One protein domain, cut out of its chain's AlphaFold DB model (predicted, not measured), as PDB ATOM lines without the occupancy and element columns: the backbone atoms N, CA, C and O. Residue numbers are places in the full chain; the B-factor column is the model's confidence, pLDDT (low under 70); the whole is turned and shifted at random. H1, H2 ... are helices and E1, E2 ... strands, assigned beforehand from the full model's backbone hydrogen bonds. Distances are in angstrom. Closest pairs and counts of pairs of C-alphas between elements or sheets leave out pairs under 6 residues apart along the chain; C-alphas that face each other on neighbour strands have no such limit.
ATOM      1  N   ARG A  15     232.201 166.161 220.660       72.44
ATOM      2  CA  ARG A  15     233.242 165.130 220.835       72.44
ATOM      3  C   ARG A  15     234.664 165.690 220.776       72.44
ATOM      4  O   ARG A  15     235.615 164.916 220.857       72.44
ATOM      5  N   LEU A  16     234.807 166.999 220.580       74.94
ATOM      6  CA  LEU A  16     236.095 167.667 220.526       74.94
ATOM      7  C   LEU A  16     236.576 167.914 221.956       74.94
ATOM      8  O   LEU A  16     235.920 168.617 222.722       74.94
ATOM      9  N   THR A  17     237.710 167.330 222.321       80.38
ATOM     10  CA  THR A  17     238.347 167.589 223.618       80.38
ATOM     11  C   THR A  17     239.578 168.437 223.386       80.38
ATOM     12  O   THR A  17     240.488 167.988 222.688       80.38
ATOM     13  N   TRP A  18     239.603 169.631 223.971       74.56
ATOM     14  CA  TRP A  18     240.766 170.507 223.918       74.56
ATOM     15  C   TRP A  18     241.779 170.113 224.997       74.56
ATOM     16  O   TRP A  18     241.383 169.803 226.118       74.56
ATOM     17  N   GLN A  19     243.065 170.102 224.659       70.56
ATOM     18  CA  GLN A  19     244.172 169.913 225.600       70.56
ATOM     19  C   GLN A  19     245.147 171.085 225.483       70.56
ATOM     20  O   GLN A  19     245.079 171.868 224.539       70.56
ATOM     21  N   TYR A  20     246.062 171.169 226.446       59.44
ATOM     22  CA  TYR A  20     247.071 172.226 226.560       59.44
ATOM     23  C   TYR A  20     248.326 172.007 225.691       59.44
ATOM     24  O   TYR A  20     249.298 172.746 225.834       59.44
ATOM     25  N   GLU A  21     248.353 170.969 224.851       66.69
ATOM     26  CA  GLU A  21     249.443 170.754 223.888       66.69
ATOM     27  C   GLU A  21     249.337 171.713 222.690       66.69
ATOM     28  O   GLU A  21     248.460 172.568 222.655       66.69
ATOM     29  N   ASN A  22     250.229 171.607 221.699       79.19
ATOM     30  CA  ASN A  22     250.327 172.597 220.625       79.19
ATOM     31  C   ASN A  22     249.680 172.133 219.297       79.19
ATOM     32  O   ASN A  22     249.851 170.996 218.856       79.19
ATOM     33  N   CYS A  23     248.953 173.034 218.635       86.56
ATOM     34  CA  CYS A  23     248.445 172.888 217.269       86.56
ATOM     35  C   CYS A  23     249.530 173.215 216.246       86.56
ATOM     36  O   CYS A  23     249.367 172.873 215.080       86.56
ATOM     37  N   LEU A  24     250.622 173.861 216.660       83.44
ATOM     38  CA  LEU A  24     251.712 174.275 215.779       83.44
ATOM     39  C   LEU A  24     252.312 173.089 215.002       83.44
ATOM     40  O   LEU A  24     252.613 173.210 213.819       83.44
ATOM     41  N   SER A  25     252.390 171.920 215.636       85.44
ATOM     42  CA  SER A  25     252.839 170.661 215.035       85.44
ATOM     43  C   SER A  25     251.704 169.844 214.406       85.44
ATOM     44  O   SER A  25     251.894 168.681 214.062       85.44
ATOM     45  N   CYS A  26     250.503 170.401 214.248       89.00
ATOM     46  CA  CYS A  26     249.373 169.699 213.650       89.00
ATOM     47  C   CYS A  26     249.338 169.918 212.135       89.00
ATOM     48  O   CYS A  26     249.310 171.050 211.661       89.00
ATOM     49  N   VAL A  27     249.204 168.843 211.355       89.00
ATOM     50  CA  VAL A  27     249.084 168.909 209.880       89.00
ATOM     51  C   VAL A  27     247.860 169.701 209.401       89.00
ATOM     52  O   VAL A  27     247.782 170.117 208.247       89.00
ATOM     53  N   TRP A  28     246.884 169.900 210.286       89.56
ATOM     54  CA  TRP A  28     245.646 170.616 210.001       89.56
ATOM     55  C   TRP A  28     245.675 172.080 210.435       89.56
ATOM     56  O   TRP A  28     244.712 172.797 210.161       89.56
ATOM     57  N   PHE A  29     246.712 172.520 211.146       89.62
ATOM     58  CA  PHE A  29     246.823 173.903 211.579       89.62
ATOM     59  C   PHE A  29     247.353 174.763 210.432       89.62
ATOM     60  O   PHE A  29     248.396 174.485 209.851       89.62
ATOM     61  N   SER A  30     246.594 175.798 210.090       89.31
ATOM     62  CA  SER A  30     246.975 176.794 209.100       89.31
ATOM     63  C   SER A  30     247.156 178.125 209.828       89.31
ATOM     64  O   SER A  30     246.148 178.815 210.027       89.31
ATOM     65  N   PRO A  31     248.381 178.475 210.264       88.25
ATOM     66  CA  PRO A  31     248.662 179.775 210.879       88.25
ATOM     67  C   PRO A  31     248.316 180.923 209.924       88.25
ATOM     68  O   PRO A  31     248.246 180.724 208.707       88.25
ATOM     69  N   THR A  32     248.066 182.112 210.474       86.56
ATOM     70  CA  THR A  32     247.853 183.317 209.661       86.56
ATOM     71  C   THR A  32     249.175 183.760 209.046       86.56
ATOM     72  O   THR A  32     249.205 184.077 207.860       86.56
ATOM     73  N   ASP A  33     250.256 183.690 209.825       82.56
ATOM     74  CA  ASP A  33     251.627 183.912 209.374       82.56
ATOM     75  C   ASP A  33     252.424 182.590 209.351       82.56
ATOM     76  O   ASP A  33     252.981 182.180 210.367       82.56
ATOM     77  N   PRO A  34     252.479 181.860 208.220       76.88
ATOM     78  CA  PRO A  34     253.147 180.556 208.147       76.88
ATOM     79  C   PRO A  34     254.675 180.607 208.256       76.88
ATOM     80  O   PRO A  34     255.298 179.552 208.365       76.88
ATOM     81  N   ILE A  35     255.277 181.798 208.215       77.12
ATOM     82  CA  ILE A  35     256.731 181.986 208.232       77.12
ATOM     83  C   ILE A  35     257.229 182.205 209.664       77.12
ATOM     84  O   ILE A  35     258.216 181.596 210.069       77.12
ATOM     85  N   ASN A  36     256.525 183.025 210.443       78.12
ATOM     86  CA  ASN A  36     256.894 183.414 211.802       78.12
ATOM     87  C   ASN A  36     255.945 182.829 212.861       78.12
ATOM     88  O   ASN A  36     255.931 183.310 213.993       78.12
ATOM     89  N   ALA A  37     255.161 181.802 212.512       80.75
ATOM     90  CA  ALA A  37     254.213 181.174 213.426       80.75
ATOM     91  C   ALA A  37     254.892 180.673 214.709       80.75
ATOM     92  O   ALA A  37     255.694 179.736 214.683       80.75
ATOM     93  N   ASP A  38     254.514 181.254 215.844       82.50
ATOM     94  CA  ASP A  38     254.894 180.789 217.171       82.50
ATOM     95  C   ASP A  38     253.706 180.134 217.901       82.50
ATOM     96  O   ASP A  38     252.624 179.919 217.356       82.50
ATOM     97  N   LEU A  39     253.891 179.790 219.173       80.62
ATOM     98  CA  LEU A  39     252.829 179.200 219.987       80.62
ATOM     99  C   LEU A  39     251.612 180.136 220.142       80.62
ATOM    100  O   LEU A  39     250.480 179.666 220.230       80.62
ATOM    101  N   LEU A  40     251.814 181.451 220.199       83.81
ATOM    102  CA  LEU A  40     250.731 182.432 220.305       83.81
ATOM    103  C   LEU A  40     250.048 182.733 218.967       83.81
ATOM    104  O   LEU A  40     248.980 183.357 218.971       83.81
ATOM    105  N   GLU A  41     250.622 182.272 217.854       86.56
ATOM    106  CA  GLU A  41     250.100 182.519 216.518       86.56
ATOM    107  C   GLU A  41     248.688 181.961 216.373       86.56
ATOM    108  O   GLU A  41     248.384 180.839 216.789       86.56
ATOM    109  N   ARG A  42     247.806 182.755 215.766       88.56
ATOM    110  CA  ARG A  42     246.428 182.348 215.497       88.56
ATOM    111  C   ARG A  42     246.313 181.819 214.084       88.56
ATOM    112  O   ARG A  42     246.803 182.412 213.134       88.56
ATOM    113  N   GLY A  43     245.576 180.739 213.932       88.44
ATOM    114  CA  GLY A  43     245.344 180.096 212.658       88.44
ATOM    115  C   GLY A  43     243.958 179.497 212.565       88.44
ATOM    116  O   GLY A  43     243.157 179.513 213.503       88.44
ATOM    117  N   LYS A  44     243.669 178.947 211.393       90.06
ATOM    118  CA  LYS A  44     242.457 178.172 211.146       90.06
ATOM    119  C   LYS A  44     242.775 176.692 211.241       90.06
ATOM    120  O   LYS A  44     243.836 176.240 210.815       90.06
ATOM    121  N   CYS A  45     241.816 175.915 211.734       88.50
ATOM    122  CA  CYS A  45     241.876 174.467 211.604       88.50
ATOM    123  C   CYS A  45     241.279 174.033 210.257       88.50
ATOM    124  O   CYS A  45     240.095 174.238 209.984       88.50
ATOM    125  N   MET A  46     242.094 173.390 209.424       89.00
ATOM    126  CA  MET A  46     241.721 172.893 208.097       89.00
ATOM    127  C   MET A  46     241.216 171.446 208.111       89.00
ATOM    128  O   MET A  46     240.889 170.896 207.058       89.00
ATOM    129  N   HIS A  47     241.099 170.828 209.291       88.50
ATOM    130  CA  HIS A  47     240.532 169.491 209.431       88.50
ATOM    131  C   HIS A  47     239.089 169.479 208.901       88.50
ATOM    132  O   HIS A  47     238.284 170.327 209.281       88.50
ATOM    133  N   ALA A  48     238.715 168.508 208.062       87.06
ATOM    134  CA  ALA A  48     237.417 168.495 207.364       87.06
ATOM    135  C   ALA A  48     236.198 168.606 208.303       87.06
ATOM    136  O   ALA A  48     235.204 169.241 207.965       87.06
ATOM    137  N   LYS A  49     236.301 168.034 209.511       84.31
ATOM    138  CA  LYS A  49     235.266 168.128 210.557       84.31
ATOM    139  C   LYS A  49     235.215 169.469 211.294       84.31
ATOM    140  O   LYS A  49     234.261 169.678 212.018       84.31
ATOM    141  N   LEU A  50     236.225 170.330 211.179       83.38
ATOM    142  CA  LEU A  50     236.324 171.609 211.902       83.38
ATOM    143  C   LEU A  50     236.308 172.823 210.960       83.38
ATOM    144  O   LEU A  50     235.845 173.896 211.339       83.38
ATOM    145  N   LYS A  51     236.709 172.632 209.701       85.06
ATOM    146  CA  LYS A  51     236.676 173.642 208.639       85.06
ATOM    147  C   LYS A  51     235.309 174.338 208.474       85.06
ATOM    148  O   LYS A  51     235.317 175.560 208.331       85.06
ATOM    149  N   PRO A  52     234.145 173.650 208.537       86.00
ATOM    150  CA  PRO A  52     232.836 174.299 208.382       86.00
ATOM    151  C   PRO A  52     232.493 175.296 209.494       86.00
ATOM    152  O   PRO A  52     231.633 176.148 209.309       86.00
ATOM    153  N   PHE A  53     233.153 175.189 210.646       83.25
ATOM    154  CA  PHE A  53     232.894 176.034 211.809       83.25
ATOM    155  C   PHE A  53     233.733 177.306 211.811       83.25
ATOM    156  O   PHE A  53     233.511 178.165 212.657       83.25
ATOM    157  N   GLY A  54     234.714 177.418 210.907       81.62
ATOM    158  CA  GLY A  54     235.588 178.585 210.831       81.62
ATOM    159  C   GLY A  54     236.325 178.881 212.140       81.62
ATOM    160  O   GLY A  54     236.550 180.048 212.448       81.62
ATOM    161  N   LEU A  55     236.665 177.846 212.922       82.00
ATOM    162  CA  LEU A  55     237.322 178.022 214.218       82.00
ATOM    163  C   LEU A  55     238.683 178.697 214.042       82.00
ATOM    164  O   LEU A  55     239.503 178.254 213.230       82.00
ATOM    165  N   ILE A  56     238.913 179.731 214.847       85.75
ATOM    166  CA  ILE A  56     240.226 180.339 215.043       85.75
ATOM    167  C   ILE A  56     240.832 179.687 216.280       85.75
ATOM    168  O   ILE A  56     240.247 179.751 217.360       85.75
ATOM    169  N   VAL A  57     241.983 179.052 216.103       86.81
ATOM    170  CA  VAL A  57     242.742 178.368 217.155       86.81
ATOM    171  C   VAL A  57     244.136 178.974 217.225       86.81
ATOM    172  O   VAL A  57     244.640 179.485 216.229       86.81
ATOM    173  N   SER A  58     244.753 178.958 218.393       87.06
ATOM    174  CA  SER A  58     246.148 179.338 218.581       87.06
ATOM    175  C   SER A  58     247.078 178.138 218.420       87.06
ATOM    176  O   SER A  58     246.664 176.988 218.570       87.06
ATOM    177  N   GLY A  59     248.361 178.400 218.179       83.56
ATOM    178  CA  GLY A  59     249.403 177.379 218.205       83.56
ATOM    179  C   GLY A  59     249.491 176.632 219.543       83.56
ATOM    180  O   GLY A  59     249.967 175.506 219.548       83.56
ATOM    181  N   ARG A  60     248.998 177.203 220.656       85.38
ATOM    182  CA  ARG A  60     248.915 176.596 222.007       85.38
ATOM    183  C   ARG A  60     247.684 175.734 222.257       85.38
ATOM    184  O   ARG A  60     247.589 175.145 223.328       85.38
ATOM    185  N   ASP A  61     246.717 175.733 221.351       84.31
ATOM    186  CA  ASP A  61     245.551 174.871 221.496       84.31
ATOM    187  C   ASP A  61     245.883 173.473 220.982       84.31
ATOM    188  O   ASP A  61     246.678 173.325 220.066       84.31
ATOM    189  N   TRP A  62     245.215 172.436 221.471       82.38
ATOM    190  CA  TRP A  62     245.288 171.094 220.891       82.38
ATOM    191  C   TRP A  62     243.944 170.409 220.995       82.38
ATOM    192  O   TRP A  62     243.180 170.693 221.910       82.38
ATOM    193  N   CYS A  63     243.638 169.487 220.085       87.56
ATOM    194  CA  CYS A  63     242.412 168.698 220.163       87.56
ATOM    195  C   CYS A  63     242.654 167.215 219.871       87.56
ATOM    196  O   CYS A  63     243.642 166.848 219.248       87.56
ATOM    197  N   ASN A  64     241.700 166.355 220.228       85.88
ATOM    198  CA  ASN A  64     241.756 164.912 219.946       85.88
ATOM    199  C   ASN A  64     241.744 164.522 218.452       85.88
ATOM    200  O   ASN A  64     241.810 163.336 218.139       85.88
ATOM    201  N   LEU A  65     241.639 165.484 217.531       86.62
ATOM    202  CA  LEU A  65     241.828 165.281 216.088       86.62
ATOM    203  C   LEU A  65     243.253 165.637 215.631       86.62
ATOM    204  O   LEU A  65     243.519 165.698 214.430       86.62
ATOM    205  N   TYR A  66     244.153 165.906 216.579       85.12
ATOM    206  CA  TYR A  66     245.549 166.196 216.313       85.12
ATOM    207  C   TYR A  66     246.194 165.081 215.495       85.12
ATOM    208  O   TYR A  66     246.008 163.886 215.733       85.12
ATOM    209  N   THR A  67     246.968 165.490 214.503       87.00
ATOM    210  CA  THR A  67     247.825 164.597 213.737       87.00
ATOM    211  C   THR A  67     249.121 165.338 213.510       87.00
ATOM    212  O   THR A  67     249.113 166.403 212.891       87.00
ATOM    213  N   GLU A  68     250.207 164.778 214.028       85.31
ATOM    214  CA  GLU A  68     251.526 165.378 213.907       85.31
ATOM    215  C   GLU A  68     251.911 165.534 212.430       85.31
ATOM    216  O   GLU A  68     251.813 164.594 211.632       85.31
ATOM    217  N   ILE A  69     252.323 166.743 212.063       85.19
ATOM    218  CA  ILE A  69     252.885 167.026 210.752       85.19
ATOM    219  C   ILE A  69     254.285 166.419 210.670       85.19
ATOM    220  O   ILE A  69     255.133 166.614 211.536       85.19
ATOM    221  N   ARG A  70     254.553 165.663 209.604       85.44
ATOM    222  CA  ARG A  70     255.890 165.102 209.383       85.44
ATOM    223  C   ARG A  70     256.840 166.196 208.915       85.44
ATOM    224  O   ARG A  70     256.437 167.025 208.105       85.44
ATOM    225  N   GLN A  71     258.119 166.099 209.278       77.06
ATOM    226  CA  GLN A  71     259.152 167.061 208.868       77.06
ATOM    227  C   GLN A  71     259.122 167.375 207.359       77.06
ATOM    228  O   GLN A  71     258.991 168.528 206.979       77.06
ATOM    229  N   LYS A  72     259.061 166.344 206.502       80.31
ATOM    230  CA  LYS A  72     258.959 166.510 205.037       80.31
ATOM    231  C   LYS A  72     257.760 167.351 204.581       80.31
ATOM    232  O   LYS A  72     257.806 167.969 203.525       80.31
ATOM    233  N   GLN A  73     256.650 167.306 205.316       76.88
ATOM    234  CA  GLN A  73     255.469 168.114 205.012       76.88
ATOM    235  C   GLN A  73     255.638 169.557 205.492       76.88
ATOM    236  O   GLN A  73     255.112 170.448 204.833       76.88
ATOM    237  N   ILE A  74     256.380 169.780 206.583       79.44
ATOM    238  CA  ILE A  74     256.774 171.118 207.047       79.44
ATOM    239  C   ILE A  74     257.653 171.785 205.990       79.44
ATOM    240  O   ILE A  74     257.339 172.895 205.571       79.44
ATOM    241  N   ASP A  75     258.679 171.081 205.499       80.62
ATOM    242  CA  ASP A  75     259.597 171.595 204.473       80.62
ATOM    243  C   ASP A  75     258.829 172.046 203.216       80.62
ATOM    244  O   ASP A  75     259.009 173.155 202.719       80.62
ATOM    245  N   LEU A  76     257.886 171.217 202.749       81.56
ATOM    246  CA  LEU A  76     257.020 171.547 201.613       81.56
ATOM    247  C   LEU A  76     256.088 172.737 201.885       81.56
ATOM    248  O   LEU A  76     255.735 173.458 200.953       81.56
ATOM    249  N   LEU A  77     255.627 172.920 203.125       76.56
ATOM    250  CA  LEU A  77     254.786 174.060 203.493       76.56
ATOM    251  C   LEU A  77     255.599 175.355 203.513       76.56
ATOM    252  O   LEU A  77     255.147 176.360 202.969       76.56
ATOM    253  N   GLN A  78     256.798 175.309 204.097       75.38
ATOM    254  CA  GLN A  78     257.719 176.441 204.156       75.38
ATOM    255  C   GLN A  78     258.173 176.863 202.760       75.38
ATOM    256  O   GLN A  78     258.104 178.043 202.430       75.38
ATOM    257  N   GLU A  79     258.544 175.910 201.901       83.00
ATOM    258  CA  GLU A  79     258.918 176.192 200.512       83.00
ATOM    259  C   GLU A  79     257.770 176.867 199.742       83.00
ATOM    260  O   GLU A  79     257.986 177.817 198.989       83.00
ATOM    261  N   LYS A  80     256.524 176.424 199.954       81.50
ATOM    262  CA  LYS A  80     255.345 177.049 199.336       81.50
ATOM    263  C   LYS A  80     255.080 178.455 199.860       81.50
ATOM    264  O   LYS A  80     254.759 179.325 199.059       81.50
ATOM    265  N   ALA A  81     255.200 178.671 201.169       77.81
ATOM    266  CA  ALA A  81     255.019 179.989 201.773       77.81
ATOM    267  C   ALA A  81     256.075 180.977 201.258       77.81
ATOM    268  O   ALA A  81     255.725 182.063 200.810       77.81
ATOM    269  N   MET A  82     257.340 180.554 201.200       79.44
ATOM    270  CA  MET A  82     258.448 181.367 200.696       79.44
ATOM    271  C   MET A  82     258.294 181.727 199.209       79.44
ATOM    272  O   MET A  82     258.662 182.823 198.796       79.44
ATOM    273  N   ASN A  83     257.735 180.829 198.391       76.31
ATOM    274  CA  ASN A  83     257.465 181.111 196.977       76.31
ATOM    275  C   ASN A  83     256.228 181.996 196.748       76.31
ATOM    276  O   ASN A  83     256.129 182.611 195.691       76.31
ATOM    277  N   ALA A  84     255.283 182.047 197.691       69.94
ATOM    278  CA  ALA A  84     254.064 182.847 197.562       69.94
ATOM    279  C   ALA A  84     254.286 184.347 197.836       69.94
ATOM    280  O   ALA A  84     253.456 185.157 197.433       69.94
ATOM    281  N   GLU A  85     255.393 184.719 198.486       59.62
ATOM    282  CA  GLU A  85     255.784 186.117 198.730       59.62
ATOM    283  C   GLU A  85     256.593 186.753 197.577       59.62
ATOM    284  O   GLU A  85     257.111 187.862 197.727       59.62
ATOM    285  N   LYS A  86     256.719 186.069 196.429       48.78
ATOM    286  CA  LYS A  86     257.461 186.540 195.247       48.78
ATOM    287  C   LYS A  86     256.537 187.021 194.133       48.78
ATOM    288  O   LYS A  86     256.882 188.055 193.517       48.78
TER     289      LYS A  86
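AT A GLANCE: This is residues 15 to 86 of the 86 residues of an uncharacterized protein of Thaumarchaeota archaeon (UniProt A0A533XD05). With little regular structure, a small antiparallel sheet, the meander E1-E2-E3, each strand the antiparallel neighbour of the one before, sits among loops, with helix H1 off at one end of the length. Named elements, in the order E1, E2, E3, H1, hold 24 of the 72 printed residues; the class is mixed. The whole is compact, with a radius of gyration of the C-alphas of 12.0 A, but elongated, spanning 40 by 23 by 22 A.

IN THESE COORDINATES: E1 is residues 29 to 31, 6.2 A long, from C-alpha 29 at (246.823, 173.903, 211.579). E2 is residues 42 to 45, 9.9 A; E3 is residues 56 to 58, 7.0 A. H1, residues 71 to 84, runs 20.1 A to C-alpha 84 at (254.064, 182.847, 197.562).

HOW THE PARTS SIT: E1 and E2 form a hairpin at 146 degrees, N 30 to O 44 being 2.9 A. E2 and E3 form another at 121 degrees, N 43 to O 57 being 2.8 A. Residues 18 to 19 pair antiparallel with 62 to 63. H1, apart from E1 and E2, is not on the sheet; its O i to N i+4 pairs are each within hydrogen-bond range.

THE WHOLE: The farthest C-alphas, of Arg 15 and Lys 86, are 41.2 A apart. The printed part has no cut; the link E3 to H1 is long, 12 residues. pLDDT is under 70 at residues 20 to 21 and 84 to 86.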